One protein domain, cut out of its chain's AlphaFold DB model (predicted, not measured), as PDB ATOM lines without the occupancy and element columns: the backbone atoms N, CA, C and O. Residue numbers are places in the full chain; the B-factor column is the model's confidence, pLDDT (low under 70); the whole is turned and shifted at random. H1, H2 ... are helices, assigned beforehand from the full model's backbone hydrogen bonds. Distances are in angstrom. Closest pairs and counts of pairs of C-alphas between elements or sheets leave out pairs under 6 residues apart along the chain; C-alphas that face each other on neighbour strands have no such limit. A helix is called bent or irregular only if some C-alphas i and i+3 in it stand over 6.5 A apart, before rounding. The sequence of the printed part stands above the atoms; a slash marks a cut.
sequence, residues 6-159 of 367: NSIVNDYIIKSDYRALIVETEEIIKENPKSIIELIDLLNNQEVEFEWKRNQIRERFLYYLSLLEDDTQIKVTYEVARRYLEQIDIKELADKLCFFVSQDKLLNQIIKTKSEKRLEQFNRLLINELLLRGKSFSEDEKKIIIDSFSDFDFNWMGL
ATOM      1  N   ASN A   6      62.848  31.381 -14.878       94.06
ATOM      2  CA  ASN A   6      64.017  30.527 -14.664       94.06
ATOM      3  C   ASN A   6      64.922  31.082 -13.552       94.06
ATOM      4  O   ASN A   6      65.415  30.336 -12.709       94.06
ATOM      5  N   SER A   7      65.087  32.410 -13.486       93.50
ATOM      6  CA  SER A   7      65.803  33.052 -12.375       93.50
ATOM      7  C   SER A   7      65.095  32.846 -11.036       93.50
ATOM      8  O   SER A   7      65.776  32.753 -10.017       93.50
ATOM      9  N   ILE A   8      63.761  32.794 -11.025       92.81
ATOM     10  CA  ILE A   8      62.970  32.558  -9.811       92.81
ATOM     11  C   ILE A   8      63.180  31.130  -9.313       92.81
ATOM     12  O   ILE A   8      63.501  30.942  -8.143       92.81
ATOM     13  N   VAL A   9      63.069  30.132 -10.196       93.00
ATOM     14  CA  VAL A   9      63.306  28.721  -9.848       93.00
ATOM     15  C   VAL A   9      64.728  28.518  -9.322       93.00
ATOM     16  O   VAL A   9      64.900  27.924  -8.259       93.00
ATOM     17  N   ASN A  10      65.735  29.085  -9.991       93.31
ATOM     18  CA  ASN A  10      67.124  29.019  -9.527       93.31
ATOM     19  C   ASN A  10      67.302  29.653  -8.143       93.31
ATOM     20  O   ASN A  10      68.004  29.103  -7.296       93.31
ATOM     21  N   ASP A  11      66.648  30.788  -7.880       93.19
ATOM     22  CA  ASP A  11      66.695  31.420  -6.564       93.19
ATOM     23  C   ASP A  11      65.992  30.563  -5.492       93.19
ATOM     24  O   ASP A  11      66.519  30.469  -4.386       93.19
ATOM     25  N   TYR A  12      64.879  29.877  -5.793       91.88
ATOM     26  CA  TYR A  12      64.271  28.911  -4.860       91.88
ATOM     27  C   TYR A  12      65.207  27.732  -4.569       91.88
ATOM     28  O   TYR A  12      65.330  27.326  -3.413       91.88
ATOM     29  N   ILE A  13      65.897  27.216  -5.591       91.00
ATOM     30  CA  ILE A  13      66.865  26.121  -5.445       91.00
ATOM     31  C   ILE A  13      68.064  26.565  -4.602       91.00
ATOM     32  O   ILE A  13      68.502  25.822  -3.730       91.00
ATOM     33  N   ILE A  14      68.611  27.759  -4.823       91.06
ATOM     34  CA  ILE A  14      69.841  28.196  -4.146       91.06
ATOM     35  C   ILE A  14      69.552  28.742  -2.747       91.06
ATOM     36  O   ILE A  14      70.288  28.443  -1.809       91.06
ATOM     37  N   LYS A  15      68.525  29.587  -2.607       85.25
ATOM     38  CA  LYS A  15      68.383  30.469  -1.442       85.25
ATOM     39  C   LYS A  15      67.385  29.993  -0.398       85.25
ATOM     40  O   LYS A  15      67.546  30.452   0.720       85.25
ATOM     41  N   SER A  16      66.422  29.129  -0.747       65.94
ATOM     42  CA  SER A  16      65.351  28.584   0.117       65.94
ATOM     43  C   SER A  16      64.613  29.627   1.001       65.94
ATOM     44  O   SER A  16      65.190  30.285   1.853       65.94
ATOM     45  N   ASP A  17      63.291  29.779   0.842       65.75
ATOM     46  CA  ASP A  17      62.434  30.613   1.722       65.75
ATOM     47  C   ASP A  17      62.804  32.111   1.859       65.75
ATOM     48  O   ASP A  17      62.609  32.755   2.896       65.75
ATOM     49  N   TYR A  18      63.263  32.734   0.772       80.62
ATOM     50  CA  TYR A  18      63.453  34.186   0.737       80.62
ATOM     51  C   TYR A  18      62.103  34.918   0.622       80.62
ATOM     52  O   TYR A  18      61.454  34.877  -0.422       80.62
ATOM     53  N   ARG A  19      61.677  35.637   1.673       82.38
ATOM     54  CA  ARG A  19      60.374  36.350   1.715       82.38
ATOM     55  C   ARG A  19      60.101  37.236   0.500       82.38
ATOM     56  O   ARG A  19      58.974  37.256   0.018       82.38
ATOM     57  N   ALA A  20      61.105  37.946  -0.014       86.12
ATOM     58  CA  ALA A  20      60.894  38.798  -1.183       86.12
ATOM     59  C   ALA A  20      60.624  37.976  -2.458       86.12
ATOM     60  O   ALA A  20      59.843  38.409  -3.295       86.12
ATOM     61  N   LEU A  21      61.217  36.780  -2.571       89.12
ATOM     62  CA  LEU A  21      60.967  35.862  -3.685       89.12
ATOM     63  C   LEU A  21      59.525  35.351  -3.659       89.12
ATOM     64  O   LEU A  21      58.906  35.237  -4.709       89.12
ATOM     65  N   ILE A  22      58.980  35.088  -2.470       89.69
ATOM     66  CA  ILE A  22      57.583  34.668  -2.294       89.69
ATOM     67  C   ILE A  22      56.636  35.762  -2.794       89.69
ATOM     68  O   ILE A  22      55.823  35.496  -3.672       89.69
ATOM     69  N   VAL A  23      56.808  37.001  -2.320       90.88
ATOM     70  CA  VAL A  23      55.978  38.145  -2.744       90.88
ATOM     71  C   VAL A  23      56.085  38.387  -4.254       90.88
ATOM     72  O   VAL A  23      55.067  38.540  -4.922       90.88
ATOM     73  N   GLU A  24      57.299  38.359  -4.812       92.56
ATOM     74  CA  GLU A  24      57.515  38.501  -6.259       92.56
ATOM     75  C   GLU A  24      56.807  37.384  -7.048       92.56
ATOM     76  O   GLU A  24      56.164  37.644  -8.066       92.56
ATOM     77  N   THR A  25      56.881  36.141  -6.564       93.38
ATOM     78  CA  THR A  25      56.220  34.991  -7.203       93.38
ATOM     79  C   THR A  25      54.698  35.138  -7.163       93.38
ATOM     80  O   THR A  25      54.032  34.888  -8.167       93.38
ATOM     81  N   GLU A  26      54.138  35.590  -6.038       94.00
ATOM     82  CA  GLU A  26      52.702  35.853  -5.903       94.00
ATOM     83  C   GLU A  26      52.216  36.927  -6.882       94.00
ATOM     84  O   GLU A  26      51.172  36.751  -7.506       94.00
ATOM     85  N   GLU A  27      52.957  38.028  -7.042       94.12
ATOM     86  CA  GLU A  27      52.615  39.088  -8.000       94.12
ATOM     87  C   GLU A  27      52.597  38.563  -9.441       94.12
ATOM     88  O   GLU A  27      51.668  38.848 -10.197       94.12
ATOM     89  N   ILE A  28      53.587  37.746  -9.810       95.12
ATOM     90  CA  ILE A  28      53.655  37.125 -11.137       95.12
ATOM     91  C   ILE A  28      52.467  36.192 -11.369       95.12
ATOM     92  O   ILE A  28      51.848  36.245 -12.428       95.12
ATOM     93  N   ILE A  29      52.116  35.367 -10.382       95.75
ATOM     94  CA  ILE A  29      51.003  34.418 -10.490       95.75
ATOM     95  C   ILE A  29      49.653  35.138 -10.536       95.75
ATOM     96  O   ILE A  29      48.776  34.727 -11.293       95.75
ATOM     97  N   LYS A  30      49.482  36.231  -9.784       93.94
ATOM     98  CA  LYS A  30      48.268  37.064  -9.849       93.94
ATOM     99  C   LYS A  30      48.044  37.635 -11.247       93.94
ATOM    100  O   LYS A  30      46.907  37.711 -11.700       93.94
ATOM    101  N   GLU A  31      49.114  38.017 -11.939       95.00
ATOM    102  CA  GLU A  31      49.027  38.520 -13.313       95.00
ATOM    103  C   GLU A  31      48.904  37.411 -14.362       95.00
ATOM    104  O   GLU A  31      48.162  37.559 -15.335       95.00
ATOM    105  N   ASN A  32      49.622  36.303 -14.176       96.69
ATOM    106  CA  ASN A  32      49.579  35.141 -15.050       96.69
ATOM    107  C   ASN A  32      49.496  33.840 -14.233       96.69
ATOM    108  O   ASN A  32      50.515  33.205 -13.956       96.69
ATOM    109  N   PRO A  33      48.279  33.363 -13.924       97.31
ATOM    110  CA  PRO A  33      48.081  32.135 -13.154       97.31
ATOM    111  C   PRO A  33      48.720  30.888 -13.782       97.31
ATOM    112  O   PRO A  33      49.071  29.942 -13.079       97.31
ATOM    113  N   LYS A  34      48.923  30.879 -15.111       97.31
ATOM    114  CA  LYS A  34      49.609  29.778 -15.806       97.31
ATOM    115  C   LYS A  34      51.092  29.682 -15.466       97.31
ATOM    116  O   LYS A  34      51.667  28.612 -15.654       97.31
ATOM    117  N   SER A  35      51.692  30.738 -14.918       97.31
ATOM    118  CA  SER A  35      53.079  30.697 -14.466       97.31
ATOM    119  C   SER A  35      53.311  29.645 -13.380       97.31
ATOM    120  O   SER A  35      54.430  29.171 -13.268       97.31
ATOM    121  N   ILE A  36      52.282  29.177 -12.655       97.94
ATOM    122  CA  ILE A  36      52.405  28.004 -11.764       97.94
ATOM    123  C   ILE A  36      52.883  26.768 -12.538       97.94
ATOM    124  O   ILE A  36      53.790  26.068 -12.099       97.94
ATOM    125  N   ILE A  37      52.296  26.509 -13.707       97.94
ATOM    126  CA  ILE A  37      52.627  25.350 -14.545       97.94
ATOM    127  C   ILE A  37      54.033  25.514 -15.121       97.94
ATOM    128  O   ILE A  37      54.830  24.588 -15.063       97.94
ATOM    129  N   GLU A  38      54.353  26.712 -15.615       97.81
ATOM    130  CA  GLU A  38      55.680  27.031 -16.155       97.81
ATOM    131  C   GLU A  38      56.775  26.884 -15.086       97.81
ATOM    132  O   GLU A  38      57.838  26.339 -15.366       97.81
ATOM    133  N   LEU A  39      56.507  27.307 -13.848       97.31
ATOM    134  CA  LEU A  39      57.416  27.137 -12.714       97.31
ATOM    135  C   LEU A  39      57.641  25.656 -12.374       97.31
ATOM    136  O   LEU A  39      58.779  25.268 -12.111       97.31
ATOM    137  N   ILE A  40      56.595  24.821 -12.406       97.12
ATOM    138  CA  ILE A  40      56.716  23.367 -12.190       97.12
ATOM    139  C   ILE A  40      57.483  22.705 -13.346       97.12
ATOM    140  O   ILE A  40      58.371  21.892 -13.096       97.12
ATOM    141  N   ASP A  41      57.192  23.077 -14.598       97.31
ATOM    142  CA  ASP A  41      57.918  22.597 -15.781       97.31
ATOM    143  C   ASP A  41      59.410  22.938 -15.685       97.31
ATOM    144  O   ASP A  41      60.264  22.069 -15.873       97.31
ATOM    145  N   LEU A  42      59.743  24.186 -15.352       96.94
ATOM    146  CA  LEU A  42      61.126  24.615 -15.158       96.94
ATOM    147  C   LEU A  42      61.784  23.851 -14.011       96.94
ATOM    148  O   LEU A  42      62.875  23.319 -14.192       96.94
ATOM    149  N   LEU A  43      61.111  23.734 -12.862       96.12
ATOM    150  CA  LEU A  43      61.625  22.989 -11.718       96.12
ATOM    151  C   LEU A  43      61.936  21.542 -12.088       96.12
ATOM    152  O   LEU A  43      63.003  21.067 -11.733       96.12
ATOM    153  N   ASN A  44      61.058  20.845 -12.807       94.19
ATOM    154  CA  ASN A  44      61.268  19.448 -13.198       94.19
ATOM    155  C   ASN A  44      62.429  19.256 -14.188       94.19
ATOM    156  O   ASN A  44      63.040  18.192 -14.200       94.19
ATOM    157  N   ASN A  45      62.754  20.277 -14.983       94.25
ATOM    158  CA  ASN A  45      63.869  20.244 -15.934       94.25
ATOM    159  C   ASN A  45      65.200  20.743 -15.341       94.25
ATOM    160  O   ASN A  45      66.233  20.651 -16.001       94.25
ATOM    161  N   GLN A  46      65.187  21.282 -14.121       93.81
ATOM    162  CA  GLN A  46      66.377  21.771 -13.427       93.81
ATOM    163  C   GLN A  46      67.072  20.654 -12.640       93.81
ATOM    164  O   GLN A  46      66.431  19.766 -12.061       93.81
ATOM    165  N   GLU A  47      68.401  20.723 -12.577       92.81
ATOM    166  CA  GLU A  47      69.184  19.885 -11.674       92.81
ATOM    167  C   GLU A  47      68.984  20.390 -10.241       92.81
ATOM    168  O   GLU A  47      69.220  21.557  -9.927       92.81
ATOM    169  N   VAL A  48      68.495  19.510  -9.372       92.38
ATOM    170  CA  VAL A  48      68.288  19.795  -7.952       92.38
ATOM    171  C   VAL A  48      69.037  18.724  -7.188       92.38
ATOM    172  O   VAL A  48      68.844  17.541  -7.452       92.38
ATOM    173  N   GLU A  49      69.882  19.152  -6.252       91.38
ATOM    174  CA  GLU A  49      70.783  18.280  -5.488       91.38
ATOM    175  C   GLU A  49      70.048  17.111  -4.810       91.38
ATOM    176  O   GLU A  49      70.556  15.994  -4.774       91.38
ATOM    177  N   PHE A  50      68.824  17.353  -4.325       92.19
ATOM    178  CA  PHE A  50      68.008  16.349  -3.650       92.19
ATOM    179  C   PHE A  50      66.542  16.388  -4.093       92.19
ATOM    180  O   PHE A  50      65.940  17.460  -4.193       92.19
ATOM    181  N   GLU A  51      65.924  15.215  -4.262       92.94
ATOM    182  CA  GLU A  51      64.517  15.117  -4.679       92.94
ATOM    183  C   GLU A  51      63.546  15.649  -3.616       92.94
ATOM    184  O   GLU A  51      62.566  16.305  -3.957       92.94
ATOM    185  N   TRP A  52      63.846  15.482  -2.321       91.31
ATOM    186  CA  TRP A  52      63.017  16.060  -1.250       91.31
ATOM    187  C   TRP A  52      62.927  17.590  -1.360       91.31
ATOM    188  O   TRP A  52      61.871  18.174  -1.121       91.31
ATOM    189  N   LYS A  53      64.010  18.247  -1.798       92.19
ATOM    190  CA  LYS A  53      64.048  19.697  -2.013       92.19
ATOM    191  C   LYS A  53      63.221  20.093  -3.233       92.19
ATOM    192  O   LYS A  53      62.503  21.091  -3.189       92.19
ATOM    193  N   ARG A  54      63.268  19.296  -4.307       93.94
ATOM    194  CA  ARG A  54      62.387  19.474  -5.472       93.94
ATOM    195  C   ARG A  54      60.919  19.365  -5.060       93.94
ATOM    196  O   ARG A  54      60.136  20.239  -5.420       93.94
ATOM    197  N   ASN A  55      60.566  18.360  -4.261       92.06
ATOM    198  CA  ASN A  55      59.210  18.176  -3.741       92.06
ATOM    199  C   ASN A  55      58.763  19.374  -2.895       92.06
ATOM    200  O   ASN A  55      57.700  19.926  -3.154       92.06
ATOM    201  N   GLN A  56      59.608  19.860  -1.982       90.69
ATOM    202  CA  GLN A  56      59.312  21.043  -1.167       90.69
ATOM    203  C   GLN A  56      59.033  22.295  -2.022       90.69
ATOM    204  O   GLN A  56      58.075  23.028  -1.772       90.69
ATOM    205  N   ILE A  57      59.844  22.550  -3.057       93.56
ATOM    206  CA  ILE A  57      59.631  23.689  -3.967       93.56
ATOM    207  C   ILE A  57      58.363  23.476  -4.812       93.56
ATOM    208  O   ILE A  57      57.597  24.415  -5.024       93.56
ATOM    209  N   ARG A  58      58.095  22.245  -5.263       95.25
ATOM    210  CA  ARG A  58      56.873  21.915  -6.010       95.25
ATOM    211  C   ARG A  58      55.627  22.173  -5.164       95.25
ATOM    212  O   ARG A  58      54.716  22.852  -5.629       95.25
ATOM    213  N   GLU A  59      55.610  21.710  -3.917       91.88
ATOM    214  CA  GLU A  59      54.539  21.979  -2.949       91.88
ATOM    215  C   GLU A  59      54.336  23.482  -2.733       91.88
ATOM    216  O   GLU A  59      53.201  23.965  -2.719       91.88
ATOM    217  N   ARG A  60      55.432  24.248  -2.660       91.56
ATOM    218  CA  ARG A  60      55.392  25.715  -2.590       91.56
ATOM    219  C   ARG A  60      54.704  26.329  -3.810       91.56
ATOM    220  O   ARG A  60      53.928  27.266  -3.655       91.56
ATOM    221  N   PHE A  61      54.964  25.832  -5.017       95.25
ATOM    222  CA  PHE A  61      54.303  26.338  -6.222       95.25
ATOM    223  C   PHE A  61      52.827  25.945  -6.283       95.25
ATOM    224  O   PHE A  61      51.990  26.771  -6.650       95.25
ATOM    225  N   LEU A  62      52.493  24.723  -5.867       95.50
ATOM    226  CA  LEU A  62      51.110  24.254  -5.781       95.50
ATOM    227  C   LEU A  62      50.297  25.039  -4.747       95.50
ATOM    228  O   LEU A  62      49.107  25.262  -4.960       95.50
ATOM    229  N   TYR A  63      50.924  25.521  -3.670       93.06
ATOM    230  CA  TYR A  63      50.268  26.384  -2.685       93.06
ATOM    231  C   TYR A  63      49.608  27.611  -3.326       93.06
ATOM    232  O   TYR A  63      48.489  27.969  -2.957       93.06
ATOM    233  N   TYR A  64      50.241  28.214  -4.337       95.38
ATOM    234  CA  TYR A  64      49.701  29.401  -4.998       95.38
ATOM    235  C   TYR A  64      48.379  29.159  -5.734       95.38
ATOM    236  O   TYR A  64      47.660  30.122  -5.983       95.38
ATOM    237  N   LEU A  65      48.008  27.904  -6.022       96.38
ATOM    238  CA  LEU A  65      46.680  27.585  -6.557       96.38
ATOM    239  C   LEU A  65      45.572  28.071  -5.615       96.38
ATOM    240  O   LEU A  65      44.569  28.586  -6.092       96.38
ATOM    241  N   SER A  66      45.778  27.981  -4.296       94.31
ATOM    242  CA  SER A  66      44.810  28.424  -3.277       94.31
ATOM    243  C   SER A  66      44.653  29.944  -3.154       94.31
ATOM    244  O   SER A  66      43.796  30.419  -2.413       94.31
ATOM    245  N   LEU A  67      45.485  30.718  -3.859       93.50
ATOM    246  CA  LEU A  67      45.404  32.181  -3.894       93.50
ATOM    247  C   LEU A  67      44.649  32.701  -5.126       93.50
ATOM    248  O   LEU A  67      44.527  33.915  -5.296       93.50
ATOM    249  N   LEU A  68      44.210  31.807  -6.012       96.06
ATOM    250  CA  LEU A  68      43.516  32.154  -7.247       96.06
ATOM    251  C   LEU A  68      42.002  32.223  -7.021       96.06
ATOM    252  O   LEU A  68      41.453  31.510  -6.192       96.06
ATOM    253  N   GLU A  69      41.320  33.030  -7.830       96.00
ATOM    254  CA  GLU A  69      39.853  33.049  -7.890       96.00
ATOM    255  C   GLU A  69      39.294  31.712  -8.403       96.00
ATOM    256  O   GLU A  69      39.866  31.133  -9.331       96.00
ATOM    257  N   ASP A  70      38.133  31.282  -7.894       95.88
ATOM    258  CA  ASP A  70      37.482  29.984  -8.151       95.88
ATOM    259  C   ASP A  70      37.660  29.423  -9.571       95.88
ATOM    260  O   ASP A  70      38.216  28.342  -9.761       95.88
ATOM    261  N   ASP A  71      37.190  30.144 -10.597       97.94
ATOM    262  CA  ASP A  71      37.185  29.635 -11.978       97.94
ATOM    263  C   ASP A  71      38.610  29.434 -12.510       97.94
ATOM    264  O   ASP A  71      38.893  28.508 -13.278       97.94
ATOM    265  N   THR A  72      39.524  30.299 -12.076       98.06
ATOM    266  CA  THR A  72      40.935  30.236 -12.441       98.06
ATOM    267  C   THR A  72      41.629  29.121 -11.669       98.06
ATOM    268  O   THR A  72      42.346  28.329 -12.281       98.06
ATOM    269  N   GLN A  73      41.373  29.006 -10.364       97.94
ATOM    270  CA  GLN A  73      41.905  27.944  -9.519       97.94
ATOM    271  C   GLN A  73      41.508  26.573 -10.060       97.94
ATOM    272  O   GLN A  73      42.383  25.736 -10.281       97.94
ATOM    273  N   ILE A  74      40.220  26.358 -10.348       98.56
ATOM    274  CA  ILE A  74      39.708  25.110 -10.922       98.56
ATOM    275  C   ILE A  74      40.423  24.815 -12.243       98.56
ATOM    276  O   ILE A  74      40.979  23.732 -12.429       98.56
ATOM    277  N   LYS A  75      40.463  25.785 -13.163       98.44
ATOM    278  CA  LYS A  75      41.066  25.595 -14.487       98.44
ATOM    279  C   LYS A  75      42.550  25.228 -14.407       98.44
ATOM    280  O   LYS A  75      42.963  24.269 -15.061       98.44
ATOM    281  N   VAL A  76      43.337  25.987 -13.642       98.44
ATOM    282  CA  VAL A  76      44.787  25.777 -13.522       98.44
ATOM    283  C   VAL A  76      45.071  24.484 -12.761       98.44
ATOM    284  O   VAL A  76      45.895  23.698 -13.217       98.44
ATOM    285  N   THR A  77      44.333  24.188 -11.688       98.50
ATOM    286  CA  THR A  77      44.463  22.926 -10.938       98.50
ATOM    287  C   THR A  77      44.223  21.707 -11.824       98.50
ATOM    288  O   THR A  77      45.009  20.765 -11.809       98.50
ATOM    289  N   TYR A  78      43.186  21.732 -12.665       98.56
ATOM    290  CA  TYR A  78      42.937  20.648 -13.615       98.56
ATOM    291  C   TYR A  78      44.036  20.527 -14.678       98.56
ATOM    292  O   TYR A  78      44.325  19.427 -15.141       98.56
ATOM    293  N   GLU A  79      44.647  21.631 -15.110       98.25
ATOM    294  CA  GLU A  79      45.787  21.583 -16.033       98.25
ATOM    295  C   GLU A  79      47.044  21.012 -15.354       98.25
ATOM    296  O   GLU A  79      47.718  20.167 -15.944       98.25
ATOM    297  N   VAL A  80      47.299  21.388 -14.097       98.00
ATOM    298  CA  VAL A  80      48.352  20.814 -13.245       98.00
ATOM    299  C   VAL A  80      48.142  19.311 -13.071       98.00
ATOM    300  O   VAL A  80      49.048  18.541 -13.379       98.00
ATOM    301  N   ALA A  81      46.945  18.870 -12.670       97.88
ATOM    302  CA  ALA A  81      46.628  17.451 -12.533       97.88
ATOM    303  C   ALA A  81      46.874  16.711 -13.859       97.88
ATOM    304  O   ALA A  81      47.653  15.763 -13.909       97.88
ATOM    305  N   ARG A  82      46.333  17.202 -14.985       96.94
ATOM    306  CA  ARG A  82      46.561  16.576 -16.303       96.94
ATOM    307  C   ARG A  82      48.037  16.356 -16.616       96.94
ATOM    308  O   ARG A  82      48.368  15.334 -17.213       96.94
ATOM    309  N   ARG A  83      48.921  17.283 -16.250       96.62
ATOM    310  CA  ARG A  83      50.350  17.166 -16.557       96.62
ATOM    311  C   ARG A  83      51.096  16.301 -15.543       96.62
ATOM    312  O   ARG A  83      51.867  15.444 -15.964       96.62
ATOM    313  N   TYR A  84      50.815  16.452 -14.249       96.44
ATOM    314  CA  TYR A  84      51.705  15.983 -13.180       96.44
ATOM    315  C   TYR A  84      51.078  15.014 -12.168       96.44
ATOM    316  O   TYR A  84      51.653  14.857 -11.100       96.44
ATOM    317  N   LEU A  85      49.952  14.345 -12.462       93.88
ATOM    318  CA  LEU A  85      49.311  13.375 -11.539       93.88
ATOM    319  C   LEU A  85      50.276  12.370 -10.886       93.88
ATOM    320  O   LEU A  85      50.069  11.993  -9.743       93.88
ATOM    321  N   GLU A  86      51.314  11.935 -11.602       92.81
ATOM    322  CA  GLU A  86      52.293  10.947 -11.114       92.81
ATOM    323  C   GLU A  86      53.413  11.570 -10.254       92.81
ATOM    324  O   GLU A  86      54.233  10.850  -9.698       92.81
ATOM    325  N   GLN A  87      53.480  12.901 -10.166       93.06
ATOM    326  CA  GLN A  87      54.573  13.656  -9.532       93.06
ATOM    327  C   GLN A  87      54.103  14.534  -8.361       93.06
ATOM    328  O   GLN A  87      54.917  15.220  -7.734       93.06
ATOM    329  N   ILE A  88      52.795  14.577  -8.108       94.56
ATOM    330  CA  ILE A  88      52.178  15.401  -7.068       94.56
ATOM    331  C   ILE A  88      51.258  14.550  -6.206       94.56
ATOM    332  O   ILE A  88      50.709  13.550  -6.668       94.56
ATOM    333  N   ASP A  89      51.028  14.997  -4.976       93.88
ATOM    334  CA  ASP A  89      49.982  14.427  -4.142       93.88
ATOM    335  C   ASP A  89      48.606  14.924  -4.615       93.88
ATOM    336  O   ASP A  89      48.153  16.034  -4.321       93.88
ATOM    337  N   ILE A  90      47.938  14.090  -5.409       96.25
ATOM    338  CA  ILE A  90      46.620  14.399  -5.970       96.25
ATOM    339  C   ILE A  90      45.515  14.376  -4.907       96.25
ATOM    340  O   ILE A  90      44.453  14.955  -5.138       96.25
ATOM    341  N   LYS A  91      45.750  13.720  -3.761       95.75
ATOM    342  CA  LYS A  91      44.808  13.673  -2.639       95.75
ATOM    343  C   LYS A  91      44.815  15.018  -1.923       95.75
ATOM    344  O   LYS A  91      43.754  15.615  -1.752       95.75
ATOM    345  N   GLU A  92      46.005  15.554  -1.649       94.62
ATOM    346  CA  GLU A  92      46.172  16.907  -1.105       94.62
ATOM    347  C   GLU A  92      45.564  17.965  -2.022       94.62
ATOM    348  O   GLU A  92      44.835  18.859  -1.583       94.62
ATOM    349  N   LEU A  93      45.853  17.853  -3.319       96.44
ATOM    350  CA  LEU A  93      45.336  18.778  -4.313       96.44
ATOM    351  C   LEU A  93      43.802  18.748  -4.368       96.44
ATOM    352  O   LEU A  93      43.186  19.803  -4.515       96.44
ATOM    353  N   ALA A  94      43.191  17.565  -4.237       97.88
ATOM    354  CA  ALA A  94      41.741  17.409  -4.228       97.88
ATOM    355  C   ALA A  94      41.112  18.029  -2.973       97.88
ATOM    356  O   ALA A  94      40.182  18.828  -3.093       97.88
ATOM    357  N   ASP A  95      41.652  17.721  -1.792       95.81
ATOM    358  CA  ASP A  95      41.174  18.263  -0.518       95.81
ATOM    359  C   ASP A  95      41.250  19.798  -0.486       95.81
ATOM    360  O   ASP A  95      40.258  20.473  -0.193       95.81
ATOM    361  N   LYS A  96      42.395  20.370  -0.888       95.00
ATOM    362  CA  LYS A  96      42.570  21.827  -0.986       95.00
ATOM    363  C   LYS A  96      41.634  22.449  -2.014       95.00
ATOM    364  O   LYS A  96      41.024  23.476  -1.725       95.00
ATOM    365  N   LEU A  97      41.498  21.858  -3.204       97.31
ATOM    366  CA  LEU A  97      40.601  22.401  -4.225       97.31
ATOM    367  C   LEU A  97      39.161  22.451  -3.704       97.31
ATOM    368  O   LEU A  97      38.534  23.501  -3.795       97.31
ATOM    369  N   CYS A  98      38.670  21.372  -3.089       97.06
ATOM    370  CA  CYS A  98      37.334  21.321  -2.492       97.06
ATOM    371  C   CYS A  98      37.141  22.284  -1.312       97.06
ATOM    372  O   CYS A  98      36.005  22.661  -1.025       97.06
ATOM    373  N   PHE A  99      38.214  22.664  -0.613       95.38
ATOM    374  CA  PHE A  99      38.148  23.645   0.467       95.38
ATOM    375  C   PHE A  99      38.013  25.084  -0.046       95.38
ATOM    376  O   PHE A  99      37.248  25.862   0.519       95.38
ATOM    377  N   PHE A 100      38.768  25.451  -1.085       95.50
ATOM    378  CA  PHE A 100      38.913  26.853  -1.494       95.50
ATOM    379  C   PHE A 100      37.895  27.333  -2.532       95.50
ATOM    380  O   PHE A 100      37.681  28.537  -2.613       95.50
ATOM    381  N   VAL A 101      37.268  26.440  -3.305       97.12
ATOM    382  CA  VAL A 101      36.399  26.841  -4.429       97.12
ATOM    383  C   VAL A 101      34.932  26.477  -4.207       97.12
ATOM    384  O   VAL A 101      34.598  25.556  -3.459       97.12
ATOM    385  N   SER A 102      34.029  27.152  -4.922       97.38
ATOM    386  CA  SER A 102      32.607  26.800  -4.951       97.38
ATOM    387  C   SER A 102      32.362  25.340  -5.361       97.38
ATOM    388  O   SER A 102      32.765  24.895  -6.442       97.38
ATOM    389  N   GLN A 103      31.602  24.624  -4.527       97.56
ATOM    390  CA  GLN A 103      31.233  23.222  -4.740       97.56
ATOM    391  C   GLN A 103      30.517  22.988  -6.081       97.56
ATOM    392  O   GLN A 103      30.810  22.015  -6.774       97.56
ATOM    393  N   ASP A 104      29.616  23.889  -6.487       97.50
ATOM    394  CA  ASP A 104      28.854  23.747  -7.735       97.50
ATOM    395  C   ASP A 104      29.729  23.977  -8.973       97.50
ATOM    396  O   ASP A 104      29.623  23.257  -9.969       97.50
ATOM    397  N   LYS A 105      30.637  24.959  -8.918       98.12
ATOM    398  CA  LYS A 105      31.600  25.202 -10.003       98.12
ATOM    399  C   LYS A 105      32.531  24.009 -10.186       98.12
ATOM    400  O   LYS A 105      32.781  23.588 -11.318       98.12
ATOM    401  N   LEU A 106      33.007  23.445  -9.078       98.50
ATOM    402  CA  LEU A 106      33.863  22.270  -9.095       98.50
ATOM    403  C   LEU A 106      33.130  21.044  -9.646       98.50
ATOM    404  O   LEU A 106      33.650  20.379 -10.539       98.50
ATOM    405  N   LEU A 107      31.895  20.793  -9.203       98.38
ATOM    406  CA  LEU A 107      31.078  19.696  -9.719       98.38
ATOM    407  C   LEU A 107      30.840  19.812 -11.233       98.38
ATOM    408  O   LEU A 107      30.999  18.830 -11.962       98.38
ATOM    409  N   ASN A 108      30.554  21.013 -11.736       98.06
ATOM    410  CA  ASN A 108      30.429  21.250 -13.176       98.06
ATOM    411  C   ASN A 108      31.713  20.888 -13.937       98.06
ATOM    412  O   ASN A 108      31.653  20.305 -15.023       98.06
ATOM    413  N   GLN A 109      32.883  21.197 -13.374       98.44
ATOM    414  CA  GLN A 109      34.164  20.829 -13.971       98.44
ATOM    415  C   GLN A 109      34.418  19.311 -13.926       98.44
ATOM    416  O   GLN A 109      34.888  18.749 -14.921       98.44
ATOM    417  N   ILE A 110      34.065  18.632 -12.830       98.44
ATOM    418  CA  ILE A 110      34.127  17.164 -12.721       98.44
ATOM    419  C   ILE A 110      33.274  16.527 -13.824       98.44
ATOM    420  O   ILE A 110      33.768  15.717 -14.609       98.44
ATOM    421  N   ILE A 111      32.016  16.958 -13.968       97.81
ATOM    422  CA  ILE A 111      31.094  16.453 -14.996       97.81
ATOM    423  C   ILE A 111      31.621  16.740 -16.407       97.81
ATOM    424  O   ILE A 111      31.541  15.882 -17.286       97.81
ATOM    425  N   LYS A 112      32.191  17.923 -16.643       97.94
ATOM    426  CA  LYS A 112      32.769  18.290 -17.944       97.94
ATOM    427  C   LYS A 112      33.949  17.398 -18.339       97.94
ATOM    428  O   LYS A 112      34.149  17.152 -19.525       97.94
ATOM    429  N   THR A 113      34.722  16.929 -17.364       97.62
ATOM    430  CA  THR A 113      35.948  16.140 -17.575       97.62
ATOM    431  C   THR A 113      35.757  14.645 -17.330       97.62
ATOM    432  O   THR A 113      36.724  13.889 -17.327       97.62
ATOM    433  N   LYS A 114      34.512  14.188 -17.167       96.06
ATOM    434  CA  LYS A 114      34.179  12.808 -16.790       96.06
ATOM    435  C   LYS A 114      34.682  11.720 -17.739       96.06
ATOM    436  O   LYS A 114      34.897  10.597 -17.314       96.06
ATOM    437  N   SER A 115      34.885  12.043 -19.015       96.06
ATOM    438  CA  SER A 115      35.421  11.110 -20.014       96.06
ATOM    439  C   SER A 115      36.953  11.102 -20.088       96.06
ATOM    440  O   SER A 115      37.531  10.294 -20.819       96.06
ATOM    441  N   GLU A 116      37.639  11.994 -19.367       96.69
ATOM    442  CA  GLU A 116      39.098  12.069 -19.362       96.69
ATOM    443  C   GLU A 116      39.680  11.002 -18.421       96.69
ATOM    444  O   GLU A 116      39.883  11.254 -17.235       96.69
ATOM    445  N   LYS A 117      40.020   9.819 -18.954       94.50
ATOM    446  CA  LYS A 117      40.561   8.685 -18.172       94.50
ATOM    447  C   LYS A 117      41.736   9.058 -17.258       94.50
ATOM    448  O   LYS A 117      41.853   8.551 -16.150       94.50
ATOM    449  N   ARG A 118      42.607   9.973 -17.696       95.62
ATOM    450  CA  ARG A 118      43.757  10.430 -16.894       95.62
ATOM    451  C   ARG A 118      43.328  11.156 -15.613       95.62
ATOM    452  O   ARG A 118      44.049  11.103 -14.633       95.62
ATOM    453  N   LEU A 119      42.162  11.801 -15.601       97.19
ATOM    454  CA  LEU A 119      41.629  12.531 -14.446       97.19
ATOM    455  C   LEU A 119      40.647  11.712 -13.605       97.19
ATOM    456  O   LEU A 119      40.120  12.230 -12.628       97.19
ATOM    457  N   GLU A 120      40.392  10.456 -13.965       95.44
ATOM    458  CA  GLU A 120      39.370   9.623 -13.332       95.44
ATOM    459  C   GLU A 120      39.572   9.504 -11.814       95.44
ATOM    460  O   GLU A 120      38.664   9.813 -11.044       95.44
ATOM    461  N   GLN A 121      40.786   9.158 -11.378       95.44
ATOM    462  CA  GLN A 121      41.114   9.049  -9.955       95.44
ATOM    463  C   GLN A 121      40.983  10.394  -9.225       95.44
ATOM    464  O   GLN A 121      40.420  10.453  -8.135       95.44
ATOM    465  N   PHE A 122      41.460  11.483  -9.833       97.75
ATOM    466  CA  PHE A 122      41.355  12.821  -9.248       97.75
ATOM    467  C   PHE A 122      39.891  13.250  -9.088       97.75
ATOM    468  O   PHE A 122      39.491  13.713  -8.026       97.75
ATOM    469  N   ASN A 123      39.058  13.003 -10.101       97.88
ATOM    470  CA  ASN A 123      37.626  13.277 -10.048       97.88
ATOM    471  C   ASN A 123      36.918  12.452  -8.956       97.88
ATOM    472  O   ASN A 123      36.091  13.003  -8.234       97.88
ATOM    473  N   ARG A 124      37.270  11.172  -8.766       97.00
ATOM    474  CA  ARG A 124      36.725  10.338  -7.671       97.00
ATOM    475  C   ARG A 124      37.066  10.887  -6.285       97.00
ATOM    476  O   ARG A 124      36.200  10.886  -5.404       97.00
ATOM    477  N   LEU A 125      38.298  11.367  -6.103       97.62
ATOM    478  CA  LEU A 125      38.728  12.024  -4.864       97.62
ATOM    479  C   LEU A 125      37.900  13.290  -4.620       97.62
ATOM    480  O   LEU A 125      37.287  13.414  -3.565       97.62
ATOM    481  N   LEU A 126      37.787  14.169  -5.622       98.31
ATOM    482  CA  LEU A 126      37.010  15.408  -5.515       98.31
ATOM    483  C   LEU A 126      35.538  15.157  -5.159       98.31
ATOM    484  O   LEU A 126      34.978  15.888  -4.350       98.31
ATOM    485  N   ILE A 127      34.906  14.125  -5.727       98.12
ATOM    486  CA  ILE A 127      33.507  13.789  -5.418       98.12
ATOM    487  C   ILE A 127      33.347  13.383  -3.948       98.12
ATOM    488  O   ILE A 127      32.423  13.853  -3.283       98.12
ATOM    489  N   ASN A 128      34.244  12.541  -3.431       97.31
ATOM    490  CA  ASN A 128      34.204  12.130  -2.028       97.31
ATOM    491  C   ASN A 128      34.520  13.296  -1.080       97.31
ATOM    492  O   ASN A 128      33.846  13.442  -0.063       97.31
ATOM    493  N   GLU A 129      35.477  14.159  -1.429       97.75
ATOM    494  CA  GLU A 129      35.767  15.377  -0.662       97.75
ATOM    495  C   GLU A 129      34.574  16.342  -0.647       97.75
ATOM    496  O   GLU A 129      34.207  16.867   0.403       97.75
ATOM    497  N   LEU A 130      33.914  16.549  -1.793       98.06
ATOM    498  CA  LEU A 130      32.697  17.359  -1.879       98.06
ATOM    499  C   LEU A 130      31.600  16.805  -0.967       98.06
ATOM    500  O   LEU A 130      30.981  17.567  -0.222       98.06
ATOM    501  N   LEU A 131      31.388  15.489  -0.996       97.38
ATOM    502  CA  LEU A 131      30.397  14.817  -0.162       97.38
ATOM    503  C   LEU A 131      30.692  15.000   1.335       97.38
ATOM    504  O   LEU A 131      29.805  15.401   2.088       97.38
ATOM    505  N   LEU A 132      31.939  14.774   1.763       97.06
ATOM    506  CA  LEU A 132      32.377  14.984   3.152       97.06
ATOM    507  C   LEU A 132      32.222  16.445   3.597       97.06
ATOM    508  O   LEU A 132      31.921  16.713   4.759       97.06
ATOM    509  N   ARG A 133      32.362  17.391   2.663       95.50
ATOM    510  CA  ARG A 133      32.148  18.833   2.872       95.50
ATOM    511  C   ARG A 133      30.686  19.266   2.708       95.50
ATOM    512  O   ARG A 133      30.403  20.461   2.630       95.50
ATOM    513  N   GLY A 134      29.753  18.315   2.685       96.00
ATOM    514  CA  GLY A 134      28.315  18.568   2.747       96.00
ATOM    515  C   GLY A 134      27.632  18.814   1.402       96.00
ATOM    516  O   GLY A 134      26.460  19.196   1.396       96.00
ATOM    517  N   LYS A 135      28.305  18.589   0.265       97.06
ATOM    518  CA  LYS A 135      27.648  18.654  -1.045       97.06
ATOM    519  C   LYS A 135      26.626  17.526  -1.161       97.06
ATOM    520  O   LYS A 135      26.973  16.349  -1.153       97.06
ATOM    521  N   SER A 136      25.363  17.896  -1.341       95.81
ATOM    522  CA  SER A 136      24.315  16.983  -1.795       95.81
ATOM    523  C   SER A 136      24.271  16.943  -3.322       95.81
ATOM    524  O   SER A 136      24.284  17.997  -3.967       95.81
ATOM    525  N   PHE A 137      24.153  15.745  -3.888       96.69
ATOM    526  CA  PHE A 137      23.974  15.532  -5.323       96.69
ATOM    527  C   PHE A 137      22.494  15.293  -5.638       96.69
ATOM    528  O   PHE A 137      21.829  14.508  -4.961       96.69
ATOM    529  N   SER A 138      21.981  15.960  -6.666       97.19
ATOM    530  CA  SER A 138      20.678  15.665  -7.265       97.19
ATOM    531  C   SER A 138      20.687  14.298  -7.956       97.19
ATOM    532  O   SER A 138      21.743  13.766  -8.288       97.19
ATOM    533  N   GLU A 139      19.511  13.728  -8.214       96.50
ATOM    534  CA  GLU A 139      19.400  12.412  -8.861       96.50
ATOM    535  C   GLU A 139      20.049  12.368 -10.257       96.50
ATOM    536  O   GLU A 139      20.709  11.388 -10.605       96.50
ATOM    537  N   ASP A 140      19.949  13.454 -11.031       96.88
ATOM    538  CA  ASP A 140      20.609  13.560 -12.337       96.88
ATOM    539  C   ASP A 140      22.140  13.598 -12.200       96.88
ATOM    540  O   ASP A 140      22.854  12.925 -12.951       96.88
ATOM    541  N   GLU A 141      22.660  14.342 -11.217       96.94
ATOM    542  CA  GLU A 141      24.095  14.380 -10.913       96.94
ATOM    543  C   GLU A 141      24.594  13.011 -10.443       96.94
ATOM    544  O   GLU A 141      25.611  12.533 -10.950       96.94
ATOM    545  N   LYS A 142      23.862  12.343  -9.536       96.31
ATOM    546  CA  LYS A 142      24.191  10.994  -9.049       96.31
ATOM    547  C   LYS A 142      24.303  10.010 -10.203       96.31
ATOM    548  O   LYS A 142      25.302   9.301 -10.301       96.31
ATOM    549  N   LYS A 143      23.317  10.004 -11.105       95.00
ATOM    550  CA  LYS A 143      23.319   9.134 -12.282       95.00
ATOM    551  C   LYS A 143      24.552   9.369 -13.151       95.00
ATOM    552  O   LYS A 143      25.262   8.425 -13.476       95.00
ATOM    553  N   ILE A 144      24.847  10.629 -13.480       96.06
ATOM    554  CA  ILE A 144      26.024  10.978 -14.288       96.06
ATOM    555  C   ILE A 144      27.314  10.501 -13.619       96.06
ATOM    556  O   ILE A 144      28.192   9.971 -14.298       96.06
ATOM    557  N   ILE A 145      27.442  10.715 -12.311       96.31
ATOM    558  CA  ILE A 145      28.629  10.356 -11.540       96.31
ATOM    559  C   ILE A 145      28.829   8.834 -11.516       96.31
ATOM    560  O   ILE A 145      29.914   8.366 -11.861       96.31
ATOM    561  N   ILE A 146      27.788   8.076 -11.161       94.00
ATOM    562  CA  ILE A 146      27.834   6.609 -11.073       94.00
ATOM    563  C   ILE A 146      28.170   5.999 -12.438       94.00
ATOM    564  O   ILE A 146      29.038   5.135 -12.526       94.00
ATOM    565  N   ASP A 147      27.561   6.507 -13.513       92.69
ATOM    566  CA  ASP A 147      27.807   6.016 -14.874       92.69
ATOM    567  C   ASP A 147      29.246   6.293 -15.357       92.69
ATOM    568  O   ASP A 147      29.732   5.615 -16.263       92.69
ATOM    569  N   SER A 148      29.933   7.294 -14.789       93.69
ATOM    570  CA  SER A 148      31.218   7.788 -15.315       93.69
ATOM    571  C   SER A 148      32.445   7.388 -14.500       93.69
ATOM    572  O   SER A 148      33.532   7.308 -15.063       93.69
ATOM    573  N   PHE A 149      32.302   7.175 -13.190       91.25
ATOM    574  CA  PHE A 149      33.436   7.019 -12.269       91.25
ATOM    575  C   PHE A 149      33.385   5.716 -11.465       91.25
ATOM    576  O   PHE A 149      33.894   5.651 -10.350       91.25
ATOM    577  N   SER A 150      32.772   4.681 -12.028       84.44
ATOM    578  CA  SER A 150      32.543   3.398 -11.367       84.44
ATOM    579  C   SER A 150      33.847   2.619 -11.123       84.44
ATOM    580  O   SER A 150      34.539   2.203 -12.054       84.44
ATOM    581  N   ASP A 151      34.179   2.397  -9.854       91.81
ATOM    582  CA  ASP A 151      35.040   1.307  -9.395       91.81
ATOM    583  C   ASP A 151      34.427   0.663  -8.146       91.81
ATOM    584  O   ASP A 151      33.353   1.065  -7.692       91.81
ATOM    585  N   PHE A 152      35.085  -0.368  -7.614       92.44
ATOM    586  CA  PHE A 152      34.585  -1.058  -6.431       92.44
ATOM    587  C   PHE A 152      34.405  -0.106  -5.241       92.44
ATOM    588  O   PHE A 152      33.296   0.001  -4.726       92.44
ATOM    589  N   ASP A 153      35.464   0.597  -4.827       93.94
ATOM    590  CA  ASP A 153      35.446   1.449  -3.633       93.94
ATOM    591  C   ASP A 153      34.427   2.582  -3.775       93.94
ATOM    592  O   ASP A 153      33.637   2.836  -2.873       93.94
ATOM    593  N   PHE A 154      34.387   3.237  -4.926       92.44
ATOM    594  CA  PHE A 154      33.473   4.328  -5.210       92.44
ATOM    595  C   PHE A 154      32.008   3.881  -5.150       92.44
ATOM    596  O   PHE A 154      31.184   4.545  -4.521       92.44
ATOM    597  N   ASN A 155      31.686   2.730  -5.749       93.25
ATOM    598  CA  ASN A 155      30.334   2.178  -5.705       93.25
ATOM    599  C   ASN A 155      29.957   1.700  -4.301       93.25
ATOM    600  O   ASN A 155      28.823   1.901  -3.873       93.25
ATOM    601  N   TRP A 156      30.903   1.089  -3.587       95.62
ATOM    602  CA  TRP A 156      30.707   0.608  -2.223       95.62
ATOM    603  C   TRP A 156      30.451   1.764  -1.250       95.62
ATOM    604  O   TRP A 156      29.536   1.718  -0.425       95.62
ATOM    605  N   MET A 157      31.229   2.840  -1.380       94.69
ATOM    606  CA  MET A 157      31.087   4.042  -0.567       94.69
ATOM    607  C   MET A 157      29.811   4.818  -0.888       94.69
ATOM    608  O   MET A 157      29.219   5.406   0.020       94.69
ATOM    609  N   GLY A 158      29.394   4.831  -2.152       94.25
ATOM    610  CA  GLY A 158      28.216   5.555  -2.608       94.25
ATOM    611  C   GLY A 158      28.333   7.079  -2.489       94.25
ATOM    612  O   GLY A 158      29.323   7.644  -2.010       94.25
ATOM    613  N   LEU A 159      27.271   7.757  -2.932       96.06
ATOM    614  CA  LEU A 159      27.166   9.223  -2.990       96.06
ATOM    615  C   LEU A 159      26.380   9.826  -1.823       96.06
ATOM    616  O   LEU A 159      25.906  10.958  -1.904       96.06
TER     617      LEU A 159
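This is residues 6 to 159 of the 367 residues of an uncharacterized protein of Haliscomenobacter hydrossis (strain ATCC 27775 / DSM 1100 / LMG 10767 / O) (UniProt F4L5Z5). Helix pairs stack one after another along the longest axis, with H3, H5, H7 and H9 on one side of the stack and H4, H6, H8 and H10 on the other; H1 and H2 make one end. H3 to H8 form an up-and-down bundle, each helix running against the one before it, though H7 and H8 stand turned from H5 and H6. The 154 printed residues, with ten named helices from H1 to H10 and no named strand, are all helix in class. The whole is compact, with a radius of gyration of the C-alphas of 17.0 A, and elongated, spanning 52 by 28 by 23 A.

Begin with H1, residues 6 to 15, which forms a hairpin with H2, residues 19 to 31; their closest C-alphas, of Ile 8 and Leu 21, are 7.2 A apart. H1 touches H3, residues 35 to 45, at a steep tilt of 66 degrees, closest at C-alphas Val 9 and Leu 43, 6.3 A. H3 forms a hairpin with H4, residues 51 to 67, at a shallow tilt of 7 degrees; C-alphas Ile 36 and Phe 61 come closest, at 6.1 A. Next comes the hub, H5, residues 70 to 84, which touches five helices. It forms a hairpin with H6, residues 90 to 100, at 3 degrees; their closest C-alphas, Ala 81 and Ile 90, are 7.2 A apart. H5 also touches H7, residues 103 to 112, at a steep tilt of 44 degrees, with residues 70 to 74 alone; the closest C-alphas are Ile 74 and Leu 106, 6.8 A. H6 touches H8, residues 117 to 132, at a steep tilt of 48 degrees; C-alphas Ala 94 and Leu 126 are closest, at 5.3 A. H9, residues 139 to 148, is close to but not clearly touching H7, and so is H10, residues 152 to 157, to H8. Every O i to N i+4 pair is within hydrogen-bond range in H1, H2, H3, H5, H6, H7, H9 and H10, against 9 of 13 in H4 and 10 of 12 in H8.

Find C-alpha 6 at (64.017, 30.527, -14.664), where H1 begins. H2 measures 19.0 A, H4 25.6 A, H5 20.6 A and H8 23.7 A; H8 is irregular, with C-alphas 118 and 121 7.6 A apart. H10 ends at C-alpha 157, (31.087, 4.042, -0.567).

The farthest C-alphas, of Ile 14 and Glu 139, are 53.1 A apart. The printed part has no cut and no long link. Confidence is low at residues 16 to 17, under 70.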